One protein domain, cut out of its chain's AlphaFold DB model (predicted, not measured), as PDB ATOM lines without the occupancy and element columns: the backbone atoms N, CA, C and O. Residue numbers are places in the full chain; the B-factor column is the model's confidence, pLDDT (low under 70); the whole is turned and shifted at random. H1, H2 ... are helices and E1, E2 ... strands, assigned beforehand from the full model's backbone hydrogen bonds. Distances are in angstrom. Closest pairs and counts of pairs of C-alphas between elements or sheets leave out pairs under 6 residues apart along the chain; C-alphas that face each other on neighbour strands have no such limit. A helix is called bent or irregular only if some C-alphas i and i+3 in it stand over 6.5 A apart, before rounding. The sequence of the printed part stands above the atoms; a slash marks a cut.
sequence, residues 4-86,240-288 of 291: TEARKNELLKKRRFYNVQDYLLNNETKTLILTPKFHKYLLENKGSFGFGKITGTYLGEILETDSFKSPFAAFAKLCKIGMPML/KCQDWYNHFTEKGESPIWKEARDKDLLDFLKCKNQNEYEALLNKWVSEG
ATOM      1  N   THR A   4     212.825 232.092 158.495       86.94
ATOM      2  CA  THR A   4     213.735 230.970 158.757       86.94
ATOM      3  C   THR A   4     213.538 230.358 160.151       86.94
ATOM      4  O   THR A   4     213.498 229.137 160.283       86.94
ATOM      5  N   GLU A   5     213.355 231.169 161.198       88.56
ATOM      6  CA  GLU A   5     213.157 230.667 162.566       88.56
ATOM      7  C   GLU A   5     211.788 229.987 162.738       88.56
ATOM      8  O   GLU A   5     211.680 228.934 163.369       88.56
ATOM      9  N   ALA A   6     210.737 230.541 162.125       90.19
ATOM     10  CA  ALA A   6     209.416 229.914 162.110       90.19
ATOM     11  C   ALA A   6     209.455 228.539 161.416       90.19
ATOM     12  O   ALA A   6     208.943 227.554 161.956       90.19
ATOM     13  N   ARG A   7     210.139 228.455 160.269       90.75
ATOM     14  CA  ARG A   7     210.330 227.216 159.505       90.75
ATOM     15  C   ARG A   7     211.153 226.180 160.272       90.75
ATOM     16  O   ARG A   7     210.794 225.004 160.305       90.75
ATOM     17  N   LYS A   8     212.222 226.607 160.950       93.62
ATOM     18  CA  LYS A   8     213.013 225.743 161.838       93.62
ATOM     19  C   LYS A   8     212.128 225.097 162.907       93.62
ATOM     20  O   LYS A   8     212.137 223.878 163.065       93.62
ATOM     21  N   ASN A   9     211.306 225.903 163.581       93.12
ATOM     22  CA  ASN A   9     210.375 225.429 164.606       93.12
ATOM     23  C   ASN A   9     209.321 224.459 164.054       93.12
ATOM     24  O   ASN A   9     208.947 223.499 164.731       93.12
ATOM     25  N   GLU A  10     208.851 224.670 162.825       94.00
ATOM     26  CA  GLU A  10     207.957 223.734 162.142       94.00
ATOM     27  C   GLU A  10     208.637 222.380 161.884       94.00
ATOM     28  O   GLU A  10     208.064 221.328 162.181       94.00
ATOM     29  N   LEU A  11     209.873 222.388 161.380       93.88
ATOM     30  CA  LEU A  11     210.628 221.167 161.096       93.88
ATOM     31  C   LEU A  11     210.971 220.373 162.358       93.88
ATOM     32  O   LEU A  11     210.892 219.144 162.332       93.88
ATOM     33  N   LEU A  12     211.302 221.054 163.459       94.75
ATOM     34  CA  LEU A  12     211.533 220.416 164.759       94.75
ATOM     35  C   LEU A  12     210.307 219.624 165.221       94.75
ATOM     36  O   LEU A  12     210.438 218.471 165.618       94.75
ATOM     37  N   LYS A  13     209.107 220.202 165.087       94.31
ATOM     38  CA  LYS A  13     207.840 219.540 165.449       94.31
ATOM     39  C   LYS A  13     207.481 218.371 164.528       94.31
ATOM     40  O   LYS A  13     206.729 217.485 164.924       94.31
ATOM     41  N   LYS A  14     207.968 218.383 163.283       93.00
ATOM     42  CA  LYS A  14     207.645 217.368 162.270       93.00
ATOM     43  C   LYS A  14     208.517 216.116 162.351       93.00
ATOM     44  O   LYS A  14     208.056 215.061 161.916       93.00
ATOM     45  N   ARG A  15     209.753 216.197 162.859       95.38
ATOM     46  CA  ARG A  15     210.661 215.039 162.903       95.38
ATOM     47  C   ARG A  15     210.207 214.030 163.958       95.38
ATOM     48  O   ARG A  15     210.092 214.358 165.132       95.38
ATOM     49  N   ARG A  16     209.983 212.786 163.524       94.19
ATOM     50  CA  ARG A  16     209.454 211.702 164.372       94.19
ATOM     51  C   ARG A  16     210.474 210.631 164.727       94.19
ATOM     52  O   ARG A  16     210.332 210.012 165.770       94.19
ATOM     53  N   PHE A  17     211.468 210.424 163.868       97.19
ATOM     54  CA  PHE A  17     212.361 209.275 163.946       97.19
ATOM     55  C   PHE A  17     213.825 209.700 164.065       97.19
ATOM     56  O   PHE A  17     214.259 210.695 163.458       97.19
ATOM     57  N   TYR A  18     214.587 208.925 164.829       98.38
ATOM     58  CA  TYR A  18     215.963 209.237 165.196       98.38
ATOM     59  C   TYR A  18     216.874 208.011 165.132       98.38
ATOM     60  O   TYR A  18     216.453 206.863 165.305       98.38
ATOM     61  N   ASN A  19     218.160 208.287 164.914       98.31
ATOM     62  CA  ASN A  19     219.212 207.285 165.004       98.31
ATOM     63  C   ASN A  19     219.203 206.624 166.385       98.31
ATOM     64  O   ASN A  19     218.799 207.250 167.363       98.31
ATOM     65  N   VAL A  20     219.671 205.381 166.456       97.31
ATOM     66  CA  VAL A  20     219.709 204.492 167.630       97.31
ATOM     67  C   VAL A  20     218.354 204.109 168.234       97.31
ATOM     68  O   VAL A  20     218.306 203.193 169.051       97.31
ATOM     69  N   GLN A  21     217.261 204.754 167.821       97.44
ATOM     70  CA  GLN A  21     215.900 204.455 168.274       97.44
ATOM     71  C   GLN A  21     215.107 203.709 167.194       97.44
ATOM     72  O   GLN A  21     214.563 202.632 167.440       97.44
ATOM     73  N   ASP A  22     215.086 204.261 165.980       98.44
ATOM     74  CA  ASP A  22     214.271 203.757 164.869       98.44
ATOM     75  C   ASP A  22     215.123 203.106 163.780       98.44
ATOM     76  O   ASP A  22     214.686 202.185 163.092       98.44
ATOM     77  N   TYR A  23     216.373 203.540 163.652       98.62
ATOM     78  CA  TYR A  23     217.342 202.999 162.706       98.62
ATOM     79  C   TYR A  23     218.772 203.182 163.220       98.62
ATOM     80  O   TYR A  23     219.020 203.926 164.170       98.62
ATOM     81  N   LEU A  24     219.718 202.507 162.574       98.50
ATOM     82  CA  LEU A  24     221.146 202.539 162.859       98.50
ATOM     83  C   LEU A  24     221.917 202.822 161.574       98.50
ATOM     84  O   LEU A  24     221.626 202.239 160.534       98.50
ATOM     85  N   LEU A  25     222.924 203.688 161.651       98.12
ATOM     86  CA  LEU A  25     223.897 203.872 160.574       98.12
ATOM     87  C   LEU A  25     225.108 202.970 160.824       98.12
ATOM     88  O   LEU A  25     225.784 203.114 161.843       98.12
ATOM     89  N   ASN A  26     225.401 202.070 159.887       97.06
ATOM     90  CA  ASN A  26     226.597 201.240 159.904       97.06
ATOM     91  C   ASN A  26     227.670 201.862 159.000       97.06
ATOM     92  O   ASN A  26     227.563 201.821 157.778       97.06
ATOM     93  N   ASN A  27     228.713 202.441 159.598       94.94
ATOM     94  CA  ASN A  27     229.787 203.103 158.848       94.94
ATOM     95  C   ASN A  27     230.722 202.126 158.118       94.94
ATOM     96  O   ASN A  27     231.390 202.537 157.170       94.94
ATOM     97  N   GLU A  28     230.783 200.860 158.540       95.88
ATOM     98  CA  GLU A  28     231.628 199.844 157.899       95.88
ATOM     99  C   GLU A  28     231.000 199.381 156.585       95.88
ATOM    100  O   GLU A  28     231.638 199.425 155.534       95.88
ATOM    101  N   THR A  29     229.720 199.003 156.628       97.00
ATOM    102  CA  THR A  29     228.965 198.590 155.434       97.00
ATOM    103  C   THR A  29     228.435 199.776 154.635       97.00
ATOM    104  O   THR A  29     228.043 199.608 153.482       97.00
ATOM    105  N   LYS A  30     228.439 200.974 155.230       98.19
ATOM    106  CA  LYS A  30     227.839 202.201 154.693       98.19
ATOM    107  C   LYS A  30     226.353 202.036 154.377       98.19
ATOM    108  O   LYS A  30     225.881 202.480 153.329       98.19
ATOM    109  N   THR A  31     225.623 201.380 155.276       98.44
ATOM    110  CA  THR A  31     224.181 201.130 155.151       98.44
ATOM    111  C   THR A  31     223.410 201.574 156.387       98.44
ATOM    112  O   THR A  31     223.936 201.634 157.502       98.44
ATOM    113  N   LEU A  32     222.149 201.951 156.185       98.50
ATOM    114  CA  LEU A  32     221.195 202.228 157.250       98.50
ATOM    115  C   LEU A  32     220.358 200.978 157.483       98.50
ATOM    116  O   LEU A  32     219.788 200.442 156.539       98.50
ATOM    117  N   ILE A  33     220.248 200.552 158.736       98.62
ATOM    118  CA  ILE A  33     219.479 199.380 159.156       98.62
ATOM    119  C   ILE A  33     218.320 199.857 160.031       98.62
ATOM    120  O   ILE A  33     218.535 200.532 161.038       98.62
ATOM    121  N   LEU A  34     217.088 199.528 159.660       98.75
ATOM    122  CA  LEU A  34     215.906 199.802 160.473       98.75
ATOM    123  C   LEU A  34     215.915 198.901 161.716       98.75
ATOM    124  O   LEU A  34     216.289 197.731 161.644       98.75
ATOM    125  N   THR A  35     215.469 199.410 162.865       98.62
ATOM    126  CA  THR A  35     215.284 198.531 164.027       98.62
ATOM    127  C   THR A  35     214.145 197.544 163.756       98.62
ATOM    128  O   THR A  35     213.188 197.902 163.062       98.62
ATOM    129  N   PRO A  36     214.161 196.327 164.337       98.38
ATOM    130  CA  PRO A  36     213.102 195.341 164.101       98.38
ATOM    131  C   PRO A  36     211.694 195.881 164.383       98.38
ATOM    132  O   PRO A  36     210.748 195.587 163.657       98.38
ATOM    133  N   LYS A  37     211.557 196.727 165.415       98.00
ATOM    134  CA  LYS A  37     210.290 197.382 165.763       98.00
ATOM    135  C   LYS A  37     209.833 198.355 164.673       98.00
ATOM    136  O   LYS A  37     208.667 198.318 164.289       98.00
ATOM    137  N   PHE A  38     210.723 199.228 164.200       98.25
ATOM    138  CA  PHE A  38     210.363 200.233 163.201       98.25
ATOM    139  C   PHE A  38     210.133 199.611 161.821       98.25
ATOM    140  O   PHE A  38     209.174 199.956 161.135       98.25
ATOM    141  N   HIS A  39     210.948 198.626 161.450       98.56
ATOM    142  CA  HIS A  39     210.771 197.856 160.225       98.56
ATOM    143  C   HIS A  39     209.421 197.139 160.193       98.56
ATOM    144  O   HIS A  39     208.658 197.313 159.243       98.56
ATOM    145  N   LYS A  40     209.076 196.421 161.271       97.94
ATOM    146  CA  LYS A  40     207.766 195.777 161.417       97.94
ATOM    147  C   LYS A  40     206.622 196.787 161.307       97.94
ATOM    148  O   LYS A  40     205.675 196.551 160.565       97.94
ATOM    149  N   TYR A  41     206.741 197.937 161.977       97.38
ATOM    150  CA  TYR A  41     205.765 199.021 161.862       97.38
ATOM    151  C   TYR A  41     205.564 199.460 160.401       97.38
ATOM    152  O   TYR A  41     204.423 199.568 159.954       97.38
ATOM    153  N   LEU A  42     206.641 199.661 159.639       97.31
ATOM    154  CA  LEU A  42     206.541 200.082 158.239       97.31
ATOM    155  C   LEU A  42     205.942 199.006 157.318       97.31
ATOM    156  O   LEU A  42     205.248 199.370 156.369       97.31
ATOM    157  N   LEU A  43     206.186 197.718 157.591       96.06
ATOM    158  CA  LEU A  43     205.621 196.588 156.837       96.06
ATOM    159  C   LEU A  43     204.122 196.385 157.102       96.06
ATOM    160  O   LEU A  43     203.365 196.077 156.183       96.06
ATOM    161  N   GLU A  44     203.687 196.544 158.354       95.62
ATOM    162  CA  GLU A  44     202.293 196.310 158.763       95.62
ATOM    163  C   GLU A  44     201.357 197.468 158.383       95.62
ATOM    164  O   GLU A  44     200.140 197.291 158.298       95.62
ATOM    165  N   ASN A  45     201.911 198.657 158.132       93.25
ATOM    166  CA  ASN A  45     201.155 199.851 157.775       93.25
ATOM    167  C   ASN A  45     201.227 200.155 156.268       93.25
ATOM    168  O   ASN A  45     202.096 199.676 155.544       93.25
ATOM    169  N   LYS A  46     200.308 200.994 155.774       81.06
ATOM    170  CA  LYS A  46     200.267 201.444 154.370       81.06
ATOM    171  C   LYS A  46     200.213 202.969 154.265       81.06
ATOM    172  O   LYS A  46     199.851 203.667 155.213       81.06
ATOM    173  N   GLY A  47     200.572 203.493 153.094       78.25
ATOM    174  CA  GLY A  47     200.425 204.910 152.751       78.25
ATOM    175  C   GLY A  47     201.287 205.841 153.608       78.25
ATOM    176  O   GLY A  47     202.519 205.814 153.544       78.25
ATOM    177  N   SER A  48     200.640 206.705 154.391       78.62
ATOM    178  CA  SER A  48     201.318 207.701 155.236       78.62
ATOM    179  C   SER A  48     202.025 207.099 156.455       78.62
ATOM    180  O   SER A  48     202.908 207.750 157.008       78.62
ATOM    181  N   PHE A  49     201.657 205.878 156.854       86.81
ATOM    182  CA  PHE A  49     202.172 205.208 158.054       86.81
ATOM    183  C   PHE A  49     203.112 204.033 157.748       86.81
ATOM    184  O   PHE A  49     203.852 203.612 158.627       86.81
ATOM    185  N   GLY A  50     203.089 203.508 156.522       93.81
ATOM    186  CA  GLY A  50     203.983 202.439 156.071       93.81
ATOM    187  C   GLY A  50     205.121 202.947 155.196       93.81
ATOM    188  O   GLY A  50     205.342 204.158 155.072       93.81
ATOM    189  N   PHE A  51     205.795 202.019 154.516       96.50
ATOM    190  CA  PHE A  51     206.673 202.383 153.408       96.50
ATOM    191  C   PHE A  51     205.920 203.223 152.361       96.50
ATOM    192  O   PHE A  51     204.749 202.991 152.046       96.50
ATOM    193  N   GLY A  52     206.588 204.263 151.858       95.25
ATOM    194  CA  GLY A  52     206.056 205.114 150.798       95.25
ATOM    195  C   GLY A  52     205.932 204.394 149.455       95.25
ATOM    196  O   GLY A  52     206.495 203.329 149.247       95.25
ATOM    197  N   LYS A  53     205.231 205.027 148.517       95.62
ATOM    198  CA  LYS A  53     205.202 204.609 147.114       95.62
ATOM    199  C   LYS A  53     206.394 205.161 146.339       95.62
ATOM    200  O   LYS A  53     206.930 206.217 146.682       95.62
ATOM    201  N   ILE A  54     206.754 204.495 145.246       96.94
ATOM    202  CA  ILE A  54     207.716 205.000 144.267       96.94
ATOM    203  C   ILE A  54     207.017 206.057 143.411       96.94
ATOM    204  O   ILE A  54     206.191 205.754 142.551       96.94
ATOM    205  N   THR A  55     207.341 207.322 143.668       95.06
ATOM    206  CA  THR A  55     206.896 208.441 142.829       95.06
ATOM    207  C   THR A  55     207.846 208.654 141.655       95.06
ATOM    208  O   THR A  55     208.974 208.162 141.676       95.06
ATOM    209  N   GLY A  56     207.452 209.446 140.654       91.88
ATOM    210  CA  GLY A  56     208.337 209.764 139.525       91.88
ATOM    211  C   GLY A  56     209.672 210.404 139.940       91.88
ATOM    212  O   GLY A  56     210.705 210.125 139.335       91.88
ATOM    213  N   THR A  57     209.697 211.170 141.039       91.38
ATOM    214  CA  THR A  57     210.956 211.686 141.609       91.38
ATOM    215  C   THR A  57     211.822 210.569 142.200       91.38
ATOM    216  O   THR A  57     213.038 210.582 142.010       91.38
ATOM    217  N   TYR A  58     211.220 209.599 142.898       95.06
ATOM    218  CA  TYR A  58     211.951 208.490 143.529       95.06
ATOM    219  C   TYR A  58     212.438 207.475 142.501       95.06
ATOM    220  O   TYR A  58     213.526 206.934 142.653       95.06
ATOM    221  N   LEU A  59     211.685 207.277 141.418       96.19
ATOM    222  CA  LEU A  59     212.105 206.466 140.278       96.19
ATOM    223  C   LEU A  59     213.434 206.983 139.705       96.19
ATOM    224  O   LEU A  59     214.364 206.208 139.503       96.19
ATOM    225  N   GLY A  60     213.581 208.302 139.539       94.88
ATOM    226  CA  GLY A  60     214.851 208.903 139.115       94.88
ATOM    227  C   GLY A  60     215.999 208.739 140.125       94.88
ATOM    228  O   GLY A  60     217.159 208.719 139.714       94.88
ATOM    229  N   GLU A  61     215.688 208.626 141.424       96.56
ATOM    230  CA  GLU A  61     216.663 208.381 142.500       96.56
ATOM    231  C   GLU A  61     217.151 206.937 142.543       96.56
ATOM    232  O   GLU A  61     218.357 206.711 142.628       96.56
ATOM    233  N   ILE A  62     216.228 205.984 142.433       98.19
ATOM    234  CA  ILE A  62     216.520 204.547 142.401       98.19
ATOM    235  C   ILE A  62     217.353 204.196 141.165       98.19
ATOM    236  O   ILE A  62     218.314 203.440 141.268       98.19
ATOM    237  N   LEU A  63     217.021 204.784 140.014       97.56
ATOM    238  CA  LEU A  63     217.720 204.548 138.748       97.56
ATOM    239  C   LEU A  63     218.988 205.400 138.566       97.56
ATOM    240  O   LEU A  63     219.588 205.338 137.499       97.56
ATOM    241  N   GLU A  64     219.368 206.224 139.552       95.81
ATOM    242  CA  GLU A  64     220.555 207.100 139.494       95.81
ATOM    243  C   GLU A  64     220.653 207.918 138.193       95.81
ATOM    244  O   GLU A  64     221.695 208.000 137.551       95.81
ATOM    245  N   THR A  65     219.540 208.539 137.793       93.62
ATOM    246  CA  THR A  65     219.428 209.236 136.493       93.62
ATOM    247  C   THR A  65     220.352 210.447 136.312       93.62
ATOM    248  O   THR A  65     220.495 210.931 135.190       93.62
ATOM    249  N   ASP A  66     220.970 210.936 137.388       90.62
ATOM    250  CA  ASP A  66     222.017 211.956 137.365       90.62
ATOM    251  C   ASP A  66     222.976 211.784 138.563       90.62
ATOM    252  O   ASP A  66     222.772 210.937 139.437       90.62
ATOM    253  N   SER A  67     224.035 212.599 138.622       89.62
ATOM    254  CA  SER A  67     225.079 212.515 139.654       89.62
ATOM    255  C   SER A  67     224.612 212.842 141.079       89.62
ATOM    256  O   SER A  67     225.281 212.466 142.042       89.62
ATOM    257  N   PHE A  68     223.492 213.546 141.235       89.44
ATOM    258  CA  PHE A  68     222.921 213.942 142.525       89.44
ATOM    259  C   PHE A  68     221.888 212.932 143.040       89.44
ATOM    260  O   PHE A  68     221.655 212.846 144.245       89.44
ATOM    261  N   LYS A  69     221.270 212.155 142.147       93.56
ATOM    262  CA  LYS A  69     220.275 211.126 142.480       93.56
ATOM    263  C   LYS A  69     220.899 209.975 143.259       93.56
ATOM    264  O   LYS A  69     221.972 209.502 142.908       93.56
ATOM    265  N   SER A  70     220.228 209.534 144.325       96.50
ATOM    266  CA  SER A  70     220.766 208.547 145.264       96.50
ATOM    267  C   SER A  70     219.717 207.509 145.674       96.50
ATOM    268  O   SER A  70     218.702 207.888 146.264       96.50
ATOM    269  N   PRO A  71     219.966 206.201 145.469       98.19
ATOM    270  CA  PRO A  71     219.074 205.146 145.941       98.19
ATOM    271  C   PRO A  71     218.990 205.119 147.471       98.19
ATOM    272  O   PRO A  71     217.939 204.823 148.034       98.19
ATOM    273  N   PHE A  72     220.071 205.500 148.164       98.50
ATOM    274  CA  PHE A  72     220.062 205.679 149.616       98.50
ATOM    275  C   PHE A  72     219.058 206.761 150.049       98.50
ATOM    276  O   PHE A  72     218.262 206.546 150.966       98.50
ATOM    277  N   ALA A  73     219.023 207.894 149.340       97.75
ATOM    278  CA  ALA A  73     218.045 208.948 149.599       97.75
ATOM    279  C   ALA A  73     216.607 208.496 149.302       97.75
ATOM    280  O   ALA A  73     215.707 208.806 150.087       97.75
ATOM    281  N   ALA A  74     216.393 207.722 148.231       98.00
ATOM    282  CA  ALA A  74     215.090 207.122 147.944       98.00
ATOM    283  C   ALA A  74     214.636 206.220 149.099       98.00
ATOM    284  O   ALA A  74     213.518 206.370 149.592       98.00
ATOM    285  N   PHE A  75     215.518 205.345 149.595       98.50
ATOM    286  CA  PHE A  75     215.224 204.467 150.728       98.50
ATOM    287  C   PHE A  75     214.825 205.259 151.979       98.50
ATOM    288  O   PHE A  75     213.776 204.995 152.569       98.50
ATOM    289  N   ALA A  76     215.599 206.289 152.340       98.19
ATOM    290  CA  ALA A  76     215.286 207.146 153.483       98.19
ATOM    291  C   ALA A  76     213.906 207.819 153.347       98.19
ATOM    292  O   ALA A  76     213.129 207.855 154.305       98.19
ATOM    293  N   LYS A  77     213.551 208.310 152.153       96.56
ATOM    294  CA  LYS A  77     212.236 208.924 151.890       96.56
ATOM    295  C   LYS A  77     211.092 207.917 151.966       96.56
ATOM    296  O   LYS A  77     210.050 208.229 152.545       96.56
ATOM    297  N   LEU A  78     211.283 206.710 151.434       96.94
ATOM    298  CA  LEU A  78     210.304 205.625 151.532       96.94
ATOM    299  C   LEU A  78     210.068 205.217 152.991       96.94
ATOM    300  O   LEU A  78     208.919 205.004 153.371       96.94
ATOM    301  N   CYS A  79     211.117 205.222 153.816       97.12
ATOM    302  CA  CYS A  79     211.055 204.962 155.258       97.12
ATOM    303  C   CYS A  79     210.566 206.157 156.098       97.12
ATOM    304  O   CYS A  79     210.549 206.069 157.322       97.12
ATOM    305  N   LYS A  80     210.187 207.286 155.478       94.94
ATOM    306  CA  LYS A  80     209.748 208.522 156.163       94.94
ATOM    307  C   LYS A  80     210.823 209.175 157.051       94.94
ATOM    308  O   LYS A  80     210.500 209.916 157.978       94.94
ATOM    309  N   ILE A  81     212.093 208.939 156.737       97.00
ATOM    310  CA  ILE A  81     213.270 209.498 157.426       97.00
ATOM    311  C   ILE A  81     214.167 210.307 156.477       97.00
ATOM    312  O   ILE A  81     215.331 210.554 156.771       97.00
ATOM    313  N   GLY A  82     213.646 210.720 155.319       95.69
ATOM    314  CA  GLY A  82     214.350 211.627 154.416       95.69
ATOM    315  C   GLY A  82     214.532 213.014 155.037       95.69
ATOM    316  O   GLY A  82     213.660 213.494 155.764       95.69
ATOM    317  N   MET A  83     215.658 213.666 154.732       94.56
ATOM    318  CA  MET A  83     215.905 215.039 155.177       94.56
ATOM    319  C   MET A  83     214.875 216.013 154.578       94.56
ATOM    320  O   MET A  83     214.439 215.814 153.437       94.56
ATOM    321  N   PRO A  84     214.495 217.079 155.304       93.38
ATOM    322  CA  PRO A  84     213.682 218.140 154.730       93.38
ATOM    323  C   PRO A  84     214.462 218.892 153.646       93.38
ATOM    324  O   PRO A  84     215.691 218.876 153.604       93.38
ATOM    325  N   MET A  85     213.739 219.595 152.779       91.44
ATOM    326  CA  MET A  85     214.356 220.533 151.843       91.44
ATOM    327  C   MET A  85     215.065 221.640 152.628       91.44
ATOM    328  O   MET A  85     214.490 222.158 153.577       91.44
ATOM    329  N   LEU A  86     216.298 222.004 152.276       91.06
ATOM    330  CA  LEU A  86     217.041 223.026 153.027       91.06
ATOM    331  C   LEU A  86     216.762 224.443 152.514       91.06
ATOM    332  O   LEU A  86     216.580 225.348 153.322       91.06
ATOM    333  N   LYS A 240     212.714 197.152 137.498       98.62
ATOM    334  CA  LYS A 240     213.932 197.406 138.288       98.62
ATOM    335  C   LYS A 240     213.630 198.129 139.597       98.62
ATOM    336  O   LYS A 240     214.179 197.778 140.639       98.62
ATOM    337  N   CYS A 241     212.746 199.126 139.561       98.50
ATOM    338  CA  CYS A 241     212.335 199.855 140.759       98.50
ATOM    339  C   CYS A 241     211.519 198.985 141.724       98.50
ATOM    340  O   CYS A 241     211.687 199.109 142.935       98.50
ATOM    341  N   GLN A 242     210.659 198.108 141.205       98.56
ATOM    342  CA  GLN A 242     209.882 197.146 141.988       98.56
ATOM    343  C   GLN A 242     210.793 196.124 142.680       98.56
ATOM    344  O   GLN A 242     210.623 195.880 143.876       98.56
ATOM    345  N   ASP A 243     211.772 195.575 141.962       98.69
ATOM    346  CA  ASP A 243     212.736 194.611 142.502       98.69
ATOM    347  C   ASP A 243     213.627 195.261 143.561       98.69
ATOM    348  O   ASP A 243     213.788 194.728 144.660       98.69
ATOM    349  N   TRP A 244     214.136 196.462 143.262       98.62
ATOM    350  CA  TRP A 244     214.883 197.282 144.211       98.62
ATOM    351  C   TRP A 244     214.061 197.535 145.482       98.62
ATOM    352  O   TRP A 244     214.544 197.315 146.591       98.62
ATOM    353  N   TYR A 245     212.800 197.949 145.332       98.44
ATOM    354  CA  TYR A 245     211.930 198.253 146.463       98.44
ATOM    355  C   TYR A 245     211.705 197.022 147.330       98.44
ATOM    356  O   TYR A 245     211.911 197.096 148.539       98.44
ATOM    357  N   ASN A 246     211.334 195.892 146.727       98.12
ATOM    358  CA  ASN A 246     211.093 194.653 147.462       98.12
ATOM    359  C   ASN A 246     212.345 194.228 148.226       98.12
ATOM    360  O   ASN A 246     212.269 194.026 149.432       98.12
ATOM    361  N   HIS A 247     213.502 194.207 147.561       98.44
ATOM    362  CA  HIS A 247     214.758 193.809 148.183       98.44
ATOM    363  C   HIS A 247     215.087 194.629 149.438       98.44
ATOM    364  O   HIS A 247     215.317 194.068 150.510       98.44
ATOM    365  N   PHE A 248     215.105 195.960 149.329       98.50
ATOM    366  CA  PHE A 248     215.547 196.804 150.441       98.50
ATOM    367  C   PHE A 248     214.471 196.961 151.525       98.50
ATOM    368  O   PHE A 248     214.800 197.011 152.712       98.50
ATOM    369  N   THR A 249     213.184 197.003 151.160       97.50
ATOM    370  CA  THR A 249     212.095 197.109 152.150       97.50
ATOM    371  C   THR A 249     211.845 195.801 152.895       97.50
ATOM    372  O   THR A 249     211.577 195.850 154.094       97.50
ATOM    373  N   GLU A 250     212.004 194.640 152.252       97.38
ATOM    374  CA  GLU A 250     211.941 193.333 152.920       97.38
ATOM    375  C   GLU A 250     213.124 193.146 153.870       97.38
ATOM    376  O   GLU A 250     212.936 192.716 155.004       97.38
ATOM    377  N   LYS A 251     214.333 193.533 153.447       97.69
ATOM    378  CA  LYS A 251     215.538 193.437 154.282       97.69
ATOM    379  C   LYS A 251     215.547 194.436 155.444       97.69
ATOM    380  O   LYS A 251     216.180 194.178 156.464       97.69
ATOM    381  N   GLY A 252     214.881 195.582 155.290       98.19
ATOM    382  CA  GLY A 252     214.936 196.676 156.262       98.19
ATOM    383  C   GLY A 252     216.316 197.342 156.335       98.19
ATOM    384  O   GLY A 252     216.657 197.960 157.341       98.19
ATOM    385  N   GLU A 253     217.114 197.222 155.276       98.56
ATOM    386  CA  GLU A 253     218.450 197.803 155.157       98.56
ATOM    387  C   GLU A 253     218.526 198.608 153.860       98.56
ATOM    388  O   GLU A 253     217.953 198.209 152.851       98.56
ATOM    389  N   SER A 254     219.207 199.750 153.874       98.69
ATOM    390  CA  SER A 254     219.340 200.620 152.707       98.69
ATOM    391  C   SER A 254     220.392 200.120 151.709       98.69
ATOM    392  O   SER A 254     221.299 199.370 152.077       98.69
ATOM    393  N   PRO A 255     220.393 200.639 150.468       98.38
ATOM    394  CA  PRO A 255     221.586 200.608 149.629       98.38
ATOM    395  C   PRO A 255     222.771 201.316 150.295       98.38
ATOM    396  O   PRO A 255     222.593 202.133 151.205       98.38
ATOM    397  N   ILE A 256     223.969 201.048 149.774       98.25
ATOM    398  CA  ILE A 256     225.207 201.709 150.196       98.25
ATOM    399  C   ILE A 256     225.136 203.211 149.887       98.25
ATOM    400  O   ILE A 256     224.880 203.601 148.742       98.25
ATOM    401  N   TRP A 257     225.394 204.062 150.883       98.00
ATOM    402  CA  TRP A 257     225.489 205.508 150.672       98.00
ATOM    403  C   TRP A 257     226.854 205.929 150.116       98.00
ATOM    404  O   TRP A 257     227.888 205.286 150.326       98.00
ATOM    405  N   LYS A 258     226.876 207.075 149.434       96.50
ATOM    406  CA  LYS A 258     228.087 207.723 148.920       96.50
ATOM    407  C   LYS A 258     228.345 208.991 149.734       96.50
ATOM    408  O   LYS A 258     227.671 209.991 149.532       96.50
ATOM    409  N   GLU A 259     229.355 208.971 150.606       93.56
ATOM    410  CA  GLU A 259     229.682 210.058 151.558       93.56
ATOM    411  C   GLU A 259     229.619 211.471 150.960       93.56
ATOM    412  O   GLU A 259     228.987 212.357 151.525       93.56
ATOM    413  N   ALA A 260     230.242 211.687 149.797       93.06
ATOM    414  CA  ALA A 260     230.272 213.003 149.162       93.06
ATOM    415  C   ALA A 260     228.888 213.467 148.676       93.06
ATOM    416  O   ALA A 260     228.572 214.651 148.766       93.06
ATOM    417  N   ARG A 261     228.063 212.540 148.175       94.31
ATOM    418  CA  ARG A 261     226.735 212.827 147.615       94.31
ATOM    419  C   ARG A 261     225.668 212.927 148.698       94.31
ATOM    420  O   ARG A 261     224.806 213.793 148.637       94.31
ATOM    421  N   ASP A 262     225.734 212.041 149.685       96.88
ATOM    422  CA  ASP A 262     224.705 211.861 150.707       96.88
ATOM    423  C   ASP A 262     225.026 212.621 152.006       96.88
ATOM    424  O   ASP A 262     224.324 212.456 152.997       96.88
ATOM    425  N   LYS A 263     226.066 213.470 152.018       96.25
ATOM    426  CA  LYS A 263     226.594 214.140 153.217       96.25
ATOM    427  C   LYS A 263     225.525 214.801 154.089       96.25
ATOM    428  O   LYS A 263     225.465 214.520 155.282       96.25
ATOM    429  N   ASP A 264     224.702 215.676 153.514       96.81
ATOM    430  CA  ASP A 264     223.698 216.416 154.292       96.81
ATOM    431  C   ASP A 264     222.587 215.478 154.805       96.81
ATOM    432  O   ASP A 264     222.117 215.627 155.935       96.81
ATOM    433  N   LEU A 265     222.228 214.446 154.032       97.94
ATOM    434  CA  LEU A 265     221.295 213.410 154.476       97.94
ATOM    435  C   LEU A 265     221.897 212.561 155.606       97.94
ATOM    436  O   LEU A 265     221.204 212.240 156.566       97.94
ATOM    437  N   LEU A 266     223.182 212.219 155.535       98.31
ATOM    438  CA  LEU A 266     223.879 211.491 156.595       98.31
ATOM    439  C   LEU A 266     223.968 212.327 157.869       98.31
ATOM    440  O   LEU A 266     223.720 211.804 158.952       98.31
ATOM    441  N   ASP A 267     224.280 213.617 157.761       98.00
ATOM    442  CA  ASP A 267     224.302 214.519 158.912       98.00
ATOM    443  C   ASP A 267     222.904 214.617 159.554       98.00
ATOM    444  O   ASP A 267     222.793 214.502 160.776       98.00
ATOM    445  N   PHE A 268     221.831 214.682 158.752       98.38
ATOM    446  CA  PHE A 268     220.447 214.584 159.235       98.38
ATOM    447  C   PHE A 268     220.165 213.271 159.971       98.38
ATOM    448  O   PHE A 268     219.615 213.279 161.079       98.38
ATOM    449  N   LEU A 269     220.528 212.143 159.356       98.44
ATOM    450  CA  LEU A 269     220.270 210.802 159.872       98.44
ATOM    451  C   LEU A 269     221.127 210.472 161.097       98.44
ATOM    452  O   LEU A 269     220.758 209.593 161.857       98.44
ATOM    453  N   LYS A 270     222.243 211.163 161.350       98.31
ATOM    454  CA  LYS A 270     223.077 210.914 162.539       98.31
ATOM    455  C   LYS A 270     222.413 211.342 163.847       98.31
ATOM    456  O   LYS A 270     222.729 210.736 164.871       98.31
ATOM    457  N   CYS A 271     221.519 212.337 163.822       98.56
ATOM    458  CA  CYS A 271     220.890 212.873 165.030       98.56
ATOM    459  C   CYS A 271     220.110 211.787 165.790       98.56
ATOM    460  O   CYS A 271     219.206 211.146 165.243       98.56
ATOM    461  N   LYS A 272     220.423 211.635 167.076       98.31
ATOM    462  CA  LYS A 272     219.839 210.631 167.980       98.31
ATOM    463  C   LYS A 272     218.620 211.134 168.746       98.31
ATOM    464  O   LYS A 272     217.923 210.345 169.375       98.31
ATOM    465  N   ASN A 273     218.386 212.442 168.747       97.81
ATOM    466  CA  ASN A 273     217.301 213.094 169.475       97.81
ATOM    467  C   ASN A 273     217.022 214.495 168.902       97.81
ATOM    468  O   ASN A 273     217.728 214.980 168.011       97.81
ATOM    469  N   GLN A 274     215.981 215.143 169.429       97.06
ATOM    470  CA  GLN A 274     215.536 216.463 168.985       97.06
ATOM    471  C   GLN A 274     216.585 217.563 169.214       97.06
ATOM    472  O   GLN A 274     216.743 218.414 168.345       97.06
ATOM    473  N   ASN A 275     217.343 217.519 170.315       97.75
ATOM    474  CA  ASN A 275     218.365 218.529 170.621       97.75
ATOM    475  C   ASN A 275     219.517 218.490 169.605       97.75
ATOM    476  O   ASN A 275     219.960 219.527 169.118       97.75
ATOM    477  N   GLU A 276     219.980 217.292 169.237       98.44
ATOM    478  CA  GLU A 276     220.991 217.125 168.186       98.44
ATOM    479  C   GLU A 276     220.478 217.598 166.821       98.44
ATOM    480  O   GLU A 276     221.232 218.176 166.037       98.44
ATOM    481  N   TYR A 277     219.193 217.379 166.534       98.00
ATOM    482  CA  TYR A 277     218.582 217.868 165.303       98.00
ATOM    483  C   TYR A 277     218.469 219.398 165.282       98.00
ATOM    484  O   TYR A 277     218.788 220.020 164.271       98.00
ATOM    485  N   GLU A 278     218.089 220.020 166.396       97.75
ATOM    486  CA  GLU A 278     218.075 221.477 166.532       97.75
ATOM    487  C   GLU A 278     219.468 222.083 166.347       97.75
ATOM    488  O   GLU A 278     219.628 223.053 165.601       97.75
ATOM    489  N   ALA A 279     220.495 221.475 166.946       98.25
ATOM    490  CA  ALA A 279     221.880 221.888 166.750       98.25
ATOM    491  C   ALA A 279     222.303 221.802 165.272       98.25
ATOM    492  O   ALA A 279     222.949 222.722 164.763       98.25
ATOM    493  N   LEU A 280     221.900 220.744 164.560       97.94
ATOM    494  CA  LEU A 280     222.156 220.604 163.126       97.94
ATOM    495  C   LEU A 280     221.446 221.685 162.299       97.94
ATOM    496  O   LEU A 280     222.065 222.272 161.413       97.94
ATOM    497  N   LEU A 281     220.176 221.983 162.592       96.75
ATOM    498  CA  LEU A 281     219.446 223.050 161.902       96.75
ATOM    499  C   LEU A 281     220.118 224.411 162.122       96.75
ATOM    500  O   LEU A 281     220.332 225.146 161.161       96.75
ATOM    501  N   ASN A 282     220.520 224.722 163.358       96.38
ATOM    502  CA  ASN A 282     221.247 225.957 163.670       96.38
ATOM    503  C   ASN A 282     222.586 226.033 162.918       96.38
ATOM    504  O   ASN A 282     222.934 227.084 162.374       96.38
ATOM    505  N   LYS A 283     223.307 224.910 162.811       97.00
ATOM    506  CA  LYS A 283     224.520 224.815 161.992       97.00
ATOM    507  C   LYS A 283     224.219 225.127 160.523       97.00
ATOM    508  O   LYS A 283     224.882 225.985 159.949       97.00
ATOM    509  N   TRP A 284     223.208 224.508 159.918       96.12
ATOM    510  CA  TRP A 284     222.862 224.768 158.517       96.12
ATOM    511  C   TRP A 284     222.366 226.191 158.250       96.12
ATOM    512  O   TRP A 284     222.612 226.714 157.161       96.12
ATOM    513  N   VAL A 285     221.717 226.835 159.226       94.56
ATOM    514  CA  VAL A 285     221.407 228.273 159.172       94.56
ATOM    515  C   VAL A 285     222.701 229.084 159.119       94.56
ATOM    516  O   VAL A 285     222.855 229.922 158.234       94.56
ATOM    517  N   SER A 286     223.659 228.802 160.009       94.62
ATOM    518  CA  SER A 286     224.946 229.514 160.039       94.62
ATOM    519  C   SER A 286     225.790 229.296 158.775       94.62
ATOM    520  O   SER A 286     226.490 230.204 158.338       94.62
ATOM    521  N   GLU A 287     225.675 228.124 158.142       94.75
ATOM    522  CA  GLU A 287     226.320 227.795 156.863       94.75
ATOM    523  C   GLU A 287     225.578 228.387 155.647       94.75
ATOM    524  O   GLU A 287     226.038 228.244 154.515       94.75
ATOM    525  N   GLY A 288     224.412 229.013 155.843       91.75
ATOM    526  CA  GLY A 288     223.590 229.559 154.762       91.75
ATOM    527  C   GLY A 288     222.950 228.502 153.854       91.75
ATOM    528  O   GLY A 288     222.490 228.844 152.761       91.75
TER     529      GLY A 288
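Overview. This is residues 4 to 86 and 240 to 288 of the 291 residues of an uncharacterized protein of Mycoplasma subdolum (UniProt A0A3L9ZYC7). Short helices H3, H5 and H6 gather round H4 in the middle, and at one end of the long axis H1 and H7 pair side by side, running opposite ways. A small two-strand hairpin, E1 and E2, lies by the last residues of H6. The printed part has 132 residues, mostly helix, with seven named helices and two antiparallel strands in the order H1 E1 E2 H2 H3 H4 H5 H6 H7. It is compact, with a radius of gyration of the C-alphas of 14.5 A and spans of 41 by 33 by 30 A.

Arrangement. H1, residues 4 to 14, touches H7, residues 274 to 286, at a shallow tilt of 26 degrees; their closest C-alphas, of Leu 12 and Glu 278, are 6.9 A apart. E1, residues 23 to 26, and E2, residues 31 to 34, form an antiparallel hairpin, with N 24 and O 33 at 2.8 A. H2, residues 36 to 44, is near H5, residues 240 to 251. H3, residues 56 to 62, touches H4, residues 71 to 78, at a steep tilt of 47 degrees; the closest C-alphas, of Ile 62 and Pro 71, are 4.4 A apart. H5, with residues 241 to 244 alone, only just touches H3, with 3 pairs of C-alphas within 8 A. H6, residues 259 to 270, only just touches H4, with 3 such pairs. Every O i to N i+4 pair is within hydrogen-bond range in H1, H2, H3, H4, H5 and H7, and 6 of 8 in H6.

Along the chain. H1 begins at C-alpha 4 (213.735, 230.970, 158.757) and H7, 18.4 A long, ends at C-alpha 286 (224.946, 229.514, 160.039). H6 is irregular, C-alphas 261 and 264 being 8.2 A apart.

Size, cuts and confidence. Residues 87 to 239 are not printed, and C-alphas 86 and 240 are 29.7 A apart. The link H2 to H3 is long. No printed residue is under 70 in pLDDT.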